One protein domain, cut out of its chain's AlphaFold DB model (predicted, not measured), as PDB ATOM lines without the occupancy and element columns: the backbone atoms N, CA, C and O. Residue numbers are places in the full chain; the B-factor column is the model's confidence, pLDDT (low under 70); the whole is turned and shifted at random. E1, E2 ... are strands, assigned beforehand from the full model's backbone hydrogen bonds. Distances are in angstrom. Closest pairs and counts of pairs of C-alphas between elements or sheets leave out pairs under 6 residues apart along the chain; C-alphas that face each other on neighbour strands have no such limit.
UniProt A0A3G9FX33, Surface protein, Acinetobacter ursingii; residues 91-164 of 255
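What this domain is: This is residues 91 to 164 of the 255 residues of the protein "Surface protein" of Acinetobacter ursingii (UniProt A0A3G9FX33). With little regular structure, the chain winds in stacked turns, a small solenoid: sheet E4 E6 E7 E8 makes one wall, E3, E5 and short pairings at residues 142 to 143 and 155 to 156 the other, with hairpin E1 E2 at one end. The 74 printed residues include eight strands, E1 to E8 in order, and no named helix; the class is all strand, with 28 residues in named elements. E4 E6 E7 E8 and E3 E5 are parallel. The whole is compact, radius of gyration of the C-alphas 11.5 A, flat, spanning 32 by 30 by 14 A.

Where its parts are: E4 is residues 119 to 121, E6 136 to 138, E7 148 to 150 and E8 162 to 164, ending at C-alpha 164 (277.365, 112.926, 179.604). E3 is 111 to 113, E5 129 to 131. E1, 91 to 93, begins at C-alpha 91 (293.753, 107.209, 157.622); E2, 96 to 102, measures 18.9 A from first to last C-alpha.

How they stand to each other: Within hydrogen-bond range are N 137 and O 119 of E6 and E4, N 149 and O 136 of E7 and E6, N 163 and O 148 of E8 and E7, each 2.8 A. The closest C-alphas of E5 and E6, Gly 131 and Ala 137, are 5.9 A apart. In parallel E3 and E5, N 112 and O 129 are 3.0 A apart. In antiparallel hairpin E1 and E2, N 91 and O 98 are 2.8 A apart.

The domain as a whole: The farthest C-alphas, of Asn 94 and Asn 126, are 32.2 A apart. The printed part has no cut; link E7 to E8 is long. Residues 91 to 115 and 122 to 126 have pLDDT under 70.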
ATOM      1  N   ILE A  91     292.301 107.354 157.629       50.75
ATOM      2  CA  ILE A  91     293.753 107.209 157.622       50.75
ATOM      3  C   ILE A  91     294.085 106.083 158.589       50.75
ATOM      4  O   ILE A  91     293.855 106.208 159.787       50.75
ATOM      5  N   THR A  92     294.615 104.983 158.069       44.09
ATOM      6  CA  THR A  92     295.211 103.932 158.891       44.09
ATOM      7  C   THR A  92     296.721 104.067 158.815       44.09
ATOM      8  O   THR A  92     297.296 103.957 157.732       44.09
ATOM      9  N   ASP A  93     297.358 104.311 159.954       47.56
ATOM     10  CA  ASP A  93     298.808 104.332 160.105       47.56
ATOM     11  C   ASP A  93     299.255 103.331 161.188       47.56
ATOM     12  O   ASP A  93     298.472 102.543 161.724       47.56
ATOM     13  N   ASN A  94     300.550 103.324 161.486       39.78
ATOM     14  CA  ASN A  94     301.156 102.513 162.542       39.78
ATOM     15  C   ASN A  94     300.705 102.904 163.964       39.78
ATOM     16  O   ASN A  94     300.986 102.156 164.900       39.78
ATOM     17  N   GLN A  95     299.981 104.015 164.116       41.03
ATOM     18  CA  GLN A  95     299.422 104.504 165.371       41.03
ATOM     19  C   GLN A  95     297.925 104.185 165.506       41.03
ATOM     20  O   GLN A  95     297.388 104.336 166.602       41.03
ATOM     21  N   GLY A  96     297.233 103.751 164.446       42.72
ATOM     22  CA  GLY A  96     295.821 103.360 164.491       42.72
ATOM     23  C   GLY A  96     295.033 103.728 163.233       42.72
ATOM     24  O   GLY A  96     295.585 104.137 162.219       42.72
ATOM     25  N   THR A  97     293.711 103.550 163.279       43.16
ATOM     26  CA  THR A  97     292.796 104.039 162.232       43.16
ATOM     27  C   THR A  97     292.082 105.286 162.738       43.16
ATOM     28  O   THR A  97     291.342 105.213 163.715       43.16
ATOM     29  N   TYR A  98     292.286 106.411 162.060       48.72
ATOM     30  CA  TYR A  98     291.753 107.726 162.402       48.72
ATOM     31  C   TYR A  98     290.886 108.269 161.264       48.72
ATOM     32  O   TYR A  98     291.145 108.028 160.087       48.72
ATOM     33  N   ILE A  99     289.840 109.018 161.606       52.38
ATOM     34  CA  ILE A  99     288.938 109.632 160.627       52.38
ATOM     35  C   ILE A  99     289.376 111.083 160.431       52.38
ATOM     36  O   ILE A  99     289.095 111.924 161.267       52.38
ATOM     37  N   THR A 100     290.051 111.425 159.342       51.22
ATOM     38  CA  THR A 100     290.368 112.832 159.034       51.22
ATOM     39  C   THR A 100     289.354 113.406 158.055       51.22
ATOM     40  O   THR A 100     288.787 112.673 157.246       51.22
ATOM     41  N   GLY A 101     289.109 114.716 158.108       50.44
ATOM     42  CA  GLY A 101     288.363 115.389 157.054       50.44
ATOM     43  C   GLY A 101     289.011 116.689 156.610       50.44
ATOM     44  O   GLY A 101     289.579 117.408 157.428       50.44
ATOM     45  N   SER A 102     288.961 116.972 155.306       44.03
ATOM     46  CA  SER A 102     289.493 118.212 154.724       44.03
ATOM     47  C   SER A 102     288.386 119.042 154.064       44.03
ATOM     48  O   SER A 102     287.487 118.487 153.425       44.03
ATOM     49  N   GLY A 103     288.454 120.369 154.256       43.91
ATOM     50  CA  GLY A 103     287.470 121.361 153.797       43.91
ATOM     51  C   GLY A 103     287.183 122.424 154.865       43.91
ATOM     52  O   GLY A 103     286.200 122.326 155.587       43.91
ATOM     53  N   LEU A 104     288.079 123.402 155.015       47.06
ATOM     54  CA  LEU A 104     287.987 124.466 156.024       47.06
ATOM     55  C   LEU A 104     287.083 125.630 155.554       47.06
ATOM     56  O   LEU A 104     287.108 125.967 154.372       47.06
ATOM     57  N   TRP A 105     286.400 126.254 156.534       37.28
ATOM     58  CA  TRP A 105     285.632 127.530 156.566       37.28
ATOM     59  C   TRP A 105     284.090 127.476 156.404       37.28
ATOM     60  O   TRP A 105     283.588 126.899 155.446       37.28
ATOM     61  N   PRO A 106     283.358 128.268 157.222       40.50
ATOM     62  CA  PRO A 106     282.877 127.976 158.579       40.50
ATOM     63  C   PRO A 106     281.521 127.219 158.565       40.50
ATOM     64  O   PRO A 106     280.724 127.436 157.666       40.50
ATOM     65  N   GLN A 107     281.216 126.416 159.597       44.97
ATOM     66  CA  GLN A 107     279.966 125.624 159.788       44.97
ATOM     67  C   GLN A 107     279.913 124.222 159.149       44.97
ATOM     68  O   GLN A 107     278.888 123.792 158.615       44.97
ATOM     69  N   SER A 108     280.995 123.452 159.255       41.59
ATOM     70  CA  SER A 108     280.962 122.018 158.951       41.59
ATOM     71  C   SER A 108     281.356 121.188 160.169       41.59
ATOM     72  O   SER A 108     282.431 121.382 160.739       41.59
ATOM     73  N   ALA A 109     280.479 120.248 160.528       50.25
ATOM     74  CA  ALA A 109     280.676 119.212 161.533       50.25
ATOM     75  C   ALA A 109     281.956 118.414 161.251       50.25
ATOM     76  O   ALA A 109     281.959 117.517 160.407       50.25
ATOM     77  N   LEU A 110     283.053 118.746 161.930       52.06
ATOM     78  CA  LEU A 110     284.333 118.060 161.773       52.06
ATOM     79  C   LEU A 110     284.838 117.578 163.136       52.06
ATOM     80  O   LEU A 110     284.800 118.311 164.128       52.06
ATOM     81  N   SER A 111     285.326 116.341 163.169       51.94
ATOM     82  CA  SER A 111     286.086 115.770 164.278       51.94
ATOM     83  C   SER A 111     287.553 116.191 164.161       51.94
ATOM     84  O   SER A 111     288.207 115.846 163.176       51.94
ATOM     85  N   VAL A 112     288.072 116.940 165.139       56.47
ATOM     86  CA  VAL A 112     289.484 117.363 165.179       56.47
ATOM     87  C   VAL A 112     290.234 116.491 166.181       56.47
ATOM     88  O   VAL A 112     289.965 116.537 167.382       56.47
ATOM     89  N   PHE A 113     291.190 115.716 165.673       59.03
ATOM     90  CA  PHE A 113     292.074 114.864 166.461       59.03
ATOM     91  C   PHE A 113     293.325 115.665 166.812       59.03
ATOM     92  O   PHE A 113     294.020 116.148 165.921       59.03
ATOM     93  N   THR A 114     293.610 115.824 168.102       59.38
ATOM     94  CA  THR A 114     294.841 116.497 168.564       59.38
ATOM     95  C   THR A 114     295.700 115.613 169.462       59.38
ATOM     96  O   THR A 114     296.701 116.086 169.991       59.38
ATOM     97  N   GLY A 115     295.324 114.341 169.641       57.69
ATOM     98  CA  GLY A 115     295.994 113.463 170.587       57.69
ATOM     99  C   GLY A 115     295.999 111.982 170.236       57.69
ATOM    100  O   GLY A 115     295.141 111.498 169.495       57.69
ATOM    101  N   ASP A 116     296.962 111.278 170.828       74.38
ATOM    102  CA  ASP A 116     297.147 109.832 170.696       74.38
ATOM    103  C   ASP A 116     295.982 109.066 171.342       74.38
ATOM    104  O   ASP A 116     295.483 109.461 172.404       74.38
ATOM    105  N   ASN A 117     295.577 107.946 170.728       76.06
ATOM    106  CA  ASN A 117     294.581 107.012 171.273       76.06
ATOM    107  C   ASN A 117     293.204 107.660 171.558       76.06
ATOM    108  O   ASN A 117     292.585 107.432 172.597       76.06
ATOM    109  N   THR A 118     292.735 108.512 170.644       76.69
ATOM    110  CA  THR A 118     291.477 109.264 170.778       76.69
ATOM    111  C   THR A 118     290.325 108.646 169.994       76.69
ATOM    112  O   THR A 118     290.503 108.155 168.880       76.69
ATOM    113  N   VAL A 119     289.115 108.709 170.557       84.00
ATOM    114  CA  VAL A 119     287.871 108.307 169.883       84.00
ATOM    115  C   VAL A 119     287.010 109.541 169.674       84.00
ATOM    116  O   VAL A 119     286.521 110.130 170.636       84.00
ATOM    117  N   ILE A 120     286.795 109.925 168.419       78.12
ATOM    118  CA  ILE A 120     285.944 111.065 168.075       78.12
ATOM    119  C   ILE A 120     284.885 110.610 167.077       78.12
ATOM    120  O   ILE A 120     285.220 110.108 166.005       78.12
ATOM    121  N   ILE A 121     283.607 110.756 167.439       78.81
ATOM    122  CA  ILE A 121     282.486 110.259 166.631       78.81
ATOM    123  C   ILE A 121     281.445 111.351 166.426       78.81
ATOM    124  O   ILE A 121     280.808 111.818 167.370       78.81
ATOM    125  N   GLY A 122     281.201 111.678 165.161       68.69
ATOM    126  CA  GLY A 122     280.136 112.592 164.769       68.69
ATOM    127  C   GLY A 122     280.375 114.029 165.227       68.69
ATOM    128  O   GLY A 122     281.313 114.334 165.952       68.69
ATOM    129  N   GLY A 123     279.503 114.910 164.768       65.25
ATOM    130  CA  GLY A 123     279.439 116.343 165.040       65.25
ATOM    131  C   GLY A 123     278.151 116.864 164.408       65.25
ATOM    132  O   GLY A 123     277.455 116.104 163.731       65.25
ATOM    133  N   ASP A 124     277.835 118.137 164.582       65.31
ATOM    134  CA  ASP A 124     276.798 118.783 163.774       65.31
ATOM    135  C   ASP A 124     277.348 120.068 163.150       65.31
ATOM    136  O   ASP A 124     278.477 120.472 163.424       65.31
ATOM    137  N   CYS A 125     276.602 120.671 162.227       62.66
ATOM    138  CA  CYS A 125     277.107 121.801 161.442       62.66
ATOM    139  C   CYS A 125     277.500 123.013 162.297       62.66
ATOM    140  O   CYS A 125     278.249 123.871 161.835       62.66
ATOM    141  N   ASN A 126     277.038 123.058 163.545       67.12
ATOM    142  CA  ASN A 126     277.305 124.129 164.492       67.12
ATOM    143  C   ASN A 126     278.289 123.707 165.595       67.12
ATOM    144  O   ASN A 126     278.888 124.573 166.232       67.12
ATOM    145  N   HIS A 127     278.500 122.404 165.796       71.44
ATOM    146  CA  HIS A 127     279.312 121.862 166.880       71.44
ATOM    147  C   HIS A 127     280.390 120.908 166.356       71.44
ATOM    148  O   HIS A 127     280.118 119.790 165.905       71.44
ATOM    149  N   LEU A 128     281.645 121.351 166.464       71.44
ATOM    150  CA  LEU A 128     282.814 120.510 166.228       71.44
ATOM    151  C   LEU A 128     283.028 119.564 167.412       71.44
ATOM    152  O   LEU A 128     282.746 119.917 168.556       71.44
ATOM    153  N   THR A 129     283.601 118.395 167.135       78.94
ATOM    154  CA  THR A 129     283.905 117.407 168.177       78.94
ATOM    155  C   THR A 129     285.408 117.301 168.384       78.94
ATOM    156  O   THR A 129     286.142 117.035 167.426       78.94
ATOM    157  N   TRP A 130     285.887 117.570 169.600       80.12
ATOM    158  CA  TRP A 130     287.314 117.730 169.912       80.12
ATOM    159  C   TRP A 130     287.765 116.737 170.988       80.12
ATOM    160  O   TRP A 130     287.082 116.552 171.996       80.12
ATOM    161  N   GLY A 131     288.942 116.141 170.801       81.50
ATOM    162  CA  GLY A 131     289.570 115.249 171.777       81.50
ATOM    163  C   GLY A 131     291.082 115.470 171.879       81.50
ATOM    164  O   GLY A 131     291.768 115.555 170.853       81.50
ATOM    165  N   LEU A 132     291.592 115.560 173.114       86.06
ATOM    166  CA  LEU A 132     293.028 115.481 173.448       86.06
ATOM    167  C   LEU A 132     293.439 114.021 173.740       86.06
ATOM    168  O   LEU A 132     292.594 113.143 173.685       86.06
ATOM    169  N   ASN A 133     294.698 113.735 174.101       83.69
ATOM    170  CA  ASN A 133     295.203 112.366 174.345       83.69
ATOM    171  C   ASN A 133     294.270 111.492 175.212       83.69
ATOM    172  O   ASN A 133     293.838 111.916 176.290       83.69
ATOM    173  N   ASN A 134     294.022 110.254 174.770       88.50
ATOM    174  CA  ASN A 134     293.146 109.263 175.417       88.50
ATOM    175  C   ASN A 134     291.692 109.719 175.652       88.50
ATOM    176  O   ASN A 134     291.021 109.198 176.544       88.50
ATOM    177  N   ALA A 135     291.210 110.726 174.925       89.81
ATOM    178  CA  ALA A 135     289.859 111.239 175.099       89.81
ATOM    179  C   ALA A 135     288.823 110.505 174.235       89.81
ATOM    180  O   ALA A 135     289.126 110.007 173.147       89.81
ATOM    181  N   VAL A 136     287.572 110.522 174.697       92.94
ATOM    182  CA  VAL A 136     286.390 110.109 173.931       92.94
ATOM    183  C   VAL A 136     285.461 111.307 173.780       92.94
ATOM    184  O   VAL A 136     285.024 111.868 174.782       92.94
ATOM    185  N   ALA A 137     285.128 111.693 172.552       90.31
ATOM    186  CA  ALA A 137     284.224 112.804 172.275       90.31
ATOM    187  C   ALA A 137     283.183 112.414 171.214       90.31
ATOM    188  O   ALA A 137     283.538 111.947 170.131       90.31
ATOM    189  N   ILE A 138     281.889 112.574 171.513       89.38
ATOM    190  CA  ILE A 138     280.803 112.120 170.633       89.38
ATOM    191  C   ILE A 138     279.721 113.188 170.466       89.38
ATOM    192  O   ILE A 138     279.112 113.621 171.445       89.38
ATOM    193  N   GLY A 139     279.419 113.517 169.208       84.94
ATOM    194  CA  GLY A 139     278.213 114.247 168.815       84.94
ATOM    195  C   GLY A 139     278.255 115.752 169.059       84.94
ATOM    196  O   GLY A 139     277.274 116.285 169.556       84.94
ATOM    197  N   GLY A 140     279.353 116.432 168.715       82.12
ATOM    198  CA  GLY A 140     279.530 117.876 168.933       82.12
ATOM    199  C   GLY A 140     280.091 118.207 170.317       82.12
ATOM    200  O   GLY A 140     279.803 119.266 170.869       82.12
ATOM    201  N   ALA A 141     280.824 117.260 170.903       90.94
ATOM    202  CA  ALA A 141     281.356 117.320 172.258       90.94
ATOM    203  C   ALA A 141     282.859 117.635 172.279       90.94
ATOM    204  O   ALA A 141     283.580 117.339 171.329       90.94
ATOM    205  N   ALA A 142     283.366 118.150 173.396       90.44
ATOM    206  CA  ALA A 142     284.791 118.387 173.596       90.44
ATOM    207  C   ALA A 142     285.297 117.705 174.870       90.44
ATOM    208  O   ALA A 142     284.734 117.890 175.952       90.44
ATOM    209  N   ALA A 143     286.381 116.943 174.748       93.94
ATOM    210  CA  ALA A 143     286.993 116.220 175.853       93.94
ATOM    211  C   ALA A 143     288.497 116.506 175.980       93.94
ATOM    212  O   ALA A 143     289.263 116.426 175.018       93.94
ATOM    213  N   SER A 144     288.909 116.833 177.204       93.31
ATOM    214  CA  SER A 144     290.304 117.019 177.604       93.31
ATOM    215  C   SER A 144     291.038 115.679 177.760       93.31
ATOM    216  O   SER A 144     290.477 114.618 177.501       93.31
ATOM    217  N   ILE A 145     292.302 115.716 178.191       90.56
ATOM    218  CA  ILE A 145     293.153 114.522 178.333       90.56
ATOM    219  C   ILE A 145     292.488 113.503 179.272       90.56
ATOM    220  O   ILE A 145     292.081 113.852 180.386       90.56
ATOM    221  N   ASN A 146     292.410 112.245 178.823       95.56
ATOM    222  CA  ASN A 146     291.706 111.138 179.489       95.56
ATOM    223  C   ASN A 146     290.217 111.433 179.786       95.56
ATOM    224  O   ASN A 146     289.644 110.852 180.710       95.56
ATOM    225  N   GLY A 147     289.616 112.399 179.093       96.81
ATOM    226  CA  GLY A 147     288.242 112.831 179.317       96.81
ATOM    227  C   GLY A 147     287.237 112.089 178.442       96.81
ATOM    228  O   GLY A 147     287.576 111.569 177.380       96.81
ATOM    229  N   VAL A 148     285.974 112.084 178.863       98.06
ATOM    230  CA  VAL A 148     284.860 111.524 178.082       98.06
ATOM    231  C   VAL A 148     283.759 112.567 177.965       98.06
ATOM    232  O   VAL A 148     283.214 112.988 178.978       98.06
ATOM    233  N   ALA A 149     283.397 112.967 176.752       97.31
ATOM    234  CA  ALA A 149     282.299 113.889 176.494       97.31
ATOM    235  C   ALA A 149     281.329 113.293 175.467       97.31
ATOM    236  O   ALA A 149     281.719 112.964 174.349       97.31
ATOM    237  N   ILE A 150     280.060 113.131 175.837       96.38
ATOM    238  CA  ILE A 150     279.037 112.537 174.964       96.38
ATOM    239  C   ILE A 150     277.789 113.409 174.985       96.38
ATOM    240  O   ILE A 150     277.151 113.562 176.028       96.38
ATOM    241  N   GLY A 151     277.415 113.923 173.817       93.94
ATOM    242  CA  GLY A 151     276.254 114.784 173.614       93.94
ATOM    243  C   GLY A 151     276.634 116.112 172.964       93.94
ATOM    244  O   GLY A 151     277.746 116.602 173.136       93.94
ATOM    245  N   SER A 152     275.688 116.706 172.240       89.94
ATOM    246  CA  SER A 152     275.882 118.026 171.632       89.94
ATOM    247  C   SER A 152     276.208 119.061 172.706       89.94
ATOM    248  O   SER A 152     275.574 119.091 173.766       89.94
ATOM    249  N   GLU A 153     277.272 119.829 172.470       90.50
ATOM    250  CA  GLU A 153     277.819 120.825 173.396       90.50
ATOM    251  C   GLU A 153     278.286 120.257 174.756       90.50
ATOM    252  O   GLU A 153     278.503 121.018 175.706       90.50
ATOM    253  N   ALA A 154     278.450 118.934 174.892       97.38
ATOM    254  CA  ALA A 154     279.016 118.340 176.101       97.38
ATOM    255  C   ALA A 154     280.506 118.693 176.223       97.38
ATOM    256  O   ALA A 154     281.259 118.614 175.251       97.38
ATOM    257  N   LEU A 155     280.949 119.049 177.428       97.25
ATOM    258  CA  LEU A 155     282.298 119.546 177.680       97.25
ATOM    259  C   LEU A 155     282.922 118.874 178.907       97.25
ATOM    260  O   LEU A 155     282.606 119.212 180.049       97.25
ATOM    261  N   ALA A 156     283.867 117.968 178.670       98.06
ATOM    262  CA  ALA A 156     284.783 117.447 179.679       98.06
ATOM    263  C   ALA A 156     286.063 118.301 179.682       98.06
ATOM    264  O   ALA A 156     287.052 117.973 179.026       98.06
ATOM    265  N   TYR A 157     286.018 119.451 180.362       94.25
ATOM    266  CA  TYR A 157     287.016 120.520 180.225       94.25
ATOM    267  C   TYR A 157     288.362 120.190 180.883       94.25
ATOM    268  O   TYR A 157     289.425 120.502 180.346       94.25
ATOM    269  N   GLN A 158     288.332 119.562 182.060       97.00
ATOM    270  CA  GLN A 158     289.542 119.234 182.815       97.00
ATOM    271  C   GLN A 158     289.997 117.794 182.584       97.00
ATOM    272  O   GLN A 158     289.237 116.939 182.132       97.00
ATOM    273  N   GLN A 159     291.245 117.511 182.949       95.31
ATOM    274  CA  GLN A 159     291.799 116.159 182.873       95.31
ATOM    275  C   GLN A 159     290.949 115.155 183.660       95.31
ATOM    276  O   GLN A 159     290.494 115.448 184.776       95.31
ATOM    277  N   ASN A 160     290.802 113.956 183.095       98.06
ATOM    278  CA  ASN A 160     290.079 112.828 183.687       98.06
ATOM    279  C   ASN A 160     288.593 113.136 183.973       98.06
ATOM    280  O   ASN A 160     288.001 112.527 184.862       98.06
ATOM    281  N   SER A 161     288.008 114.136 183.309       98.56
ATOM    282  CA  SER A 161     286.616 114.528 183.538       98.56
ATOM    283  C   SER A 161     285.653 113.831 182.573       98.56
ATOM    284  O   SER A 161     286.030 113.446 181.468       98.56
ATOM    285  N   ILE A 162     284.405 113.648 182.999       98.81
ATOM    286  CA  ILE A 162     283.367 112.954 182.232       98.81
ATOM    287  C   ILE A 162     282.126 113.845 182.145       98.81
ATOM    288  O   ILE A 162     281.556 114.209 183.169       98.81
ATOM    289  N   ALA A 163     281.672 114.172 180.941       98.69
ATOM    290  CA  ALA A 163     280.459 114.941 180.679       98.69
ATOM    291  C   ALA A 163     279.506 114.139 179.784       98.69
ATOM    292  O   ALA A 163     279.819 113.842 178.632       98.69
ATOM    293  N   LEU A 164     278.331 113.779 180.301       98.56
ATOM    294  CA  LEU A 164     277.365 112.926 179.604       98.56
ATOM    295  C   LEU A 164     276.002 113.619 179.519       98.56
ATOM    296  O   LEU A 164     275.275 113.688 180.509       98.56
TER     297      LEU A 164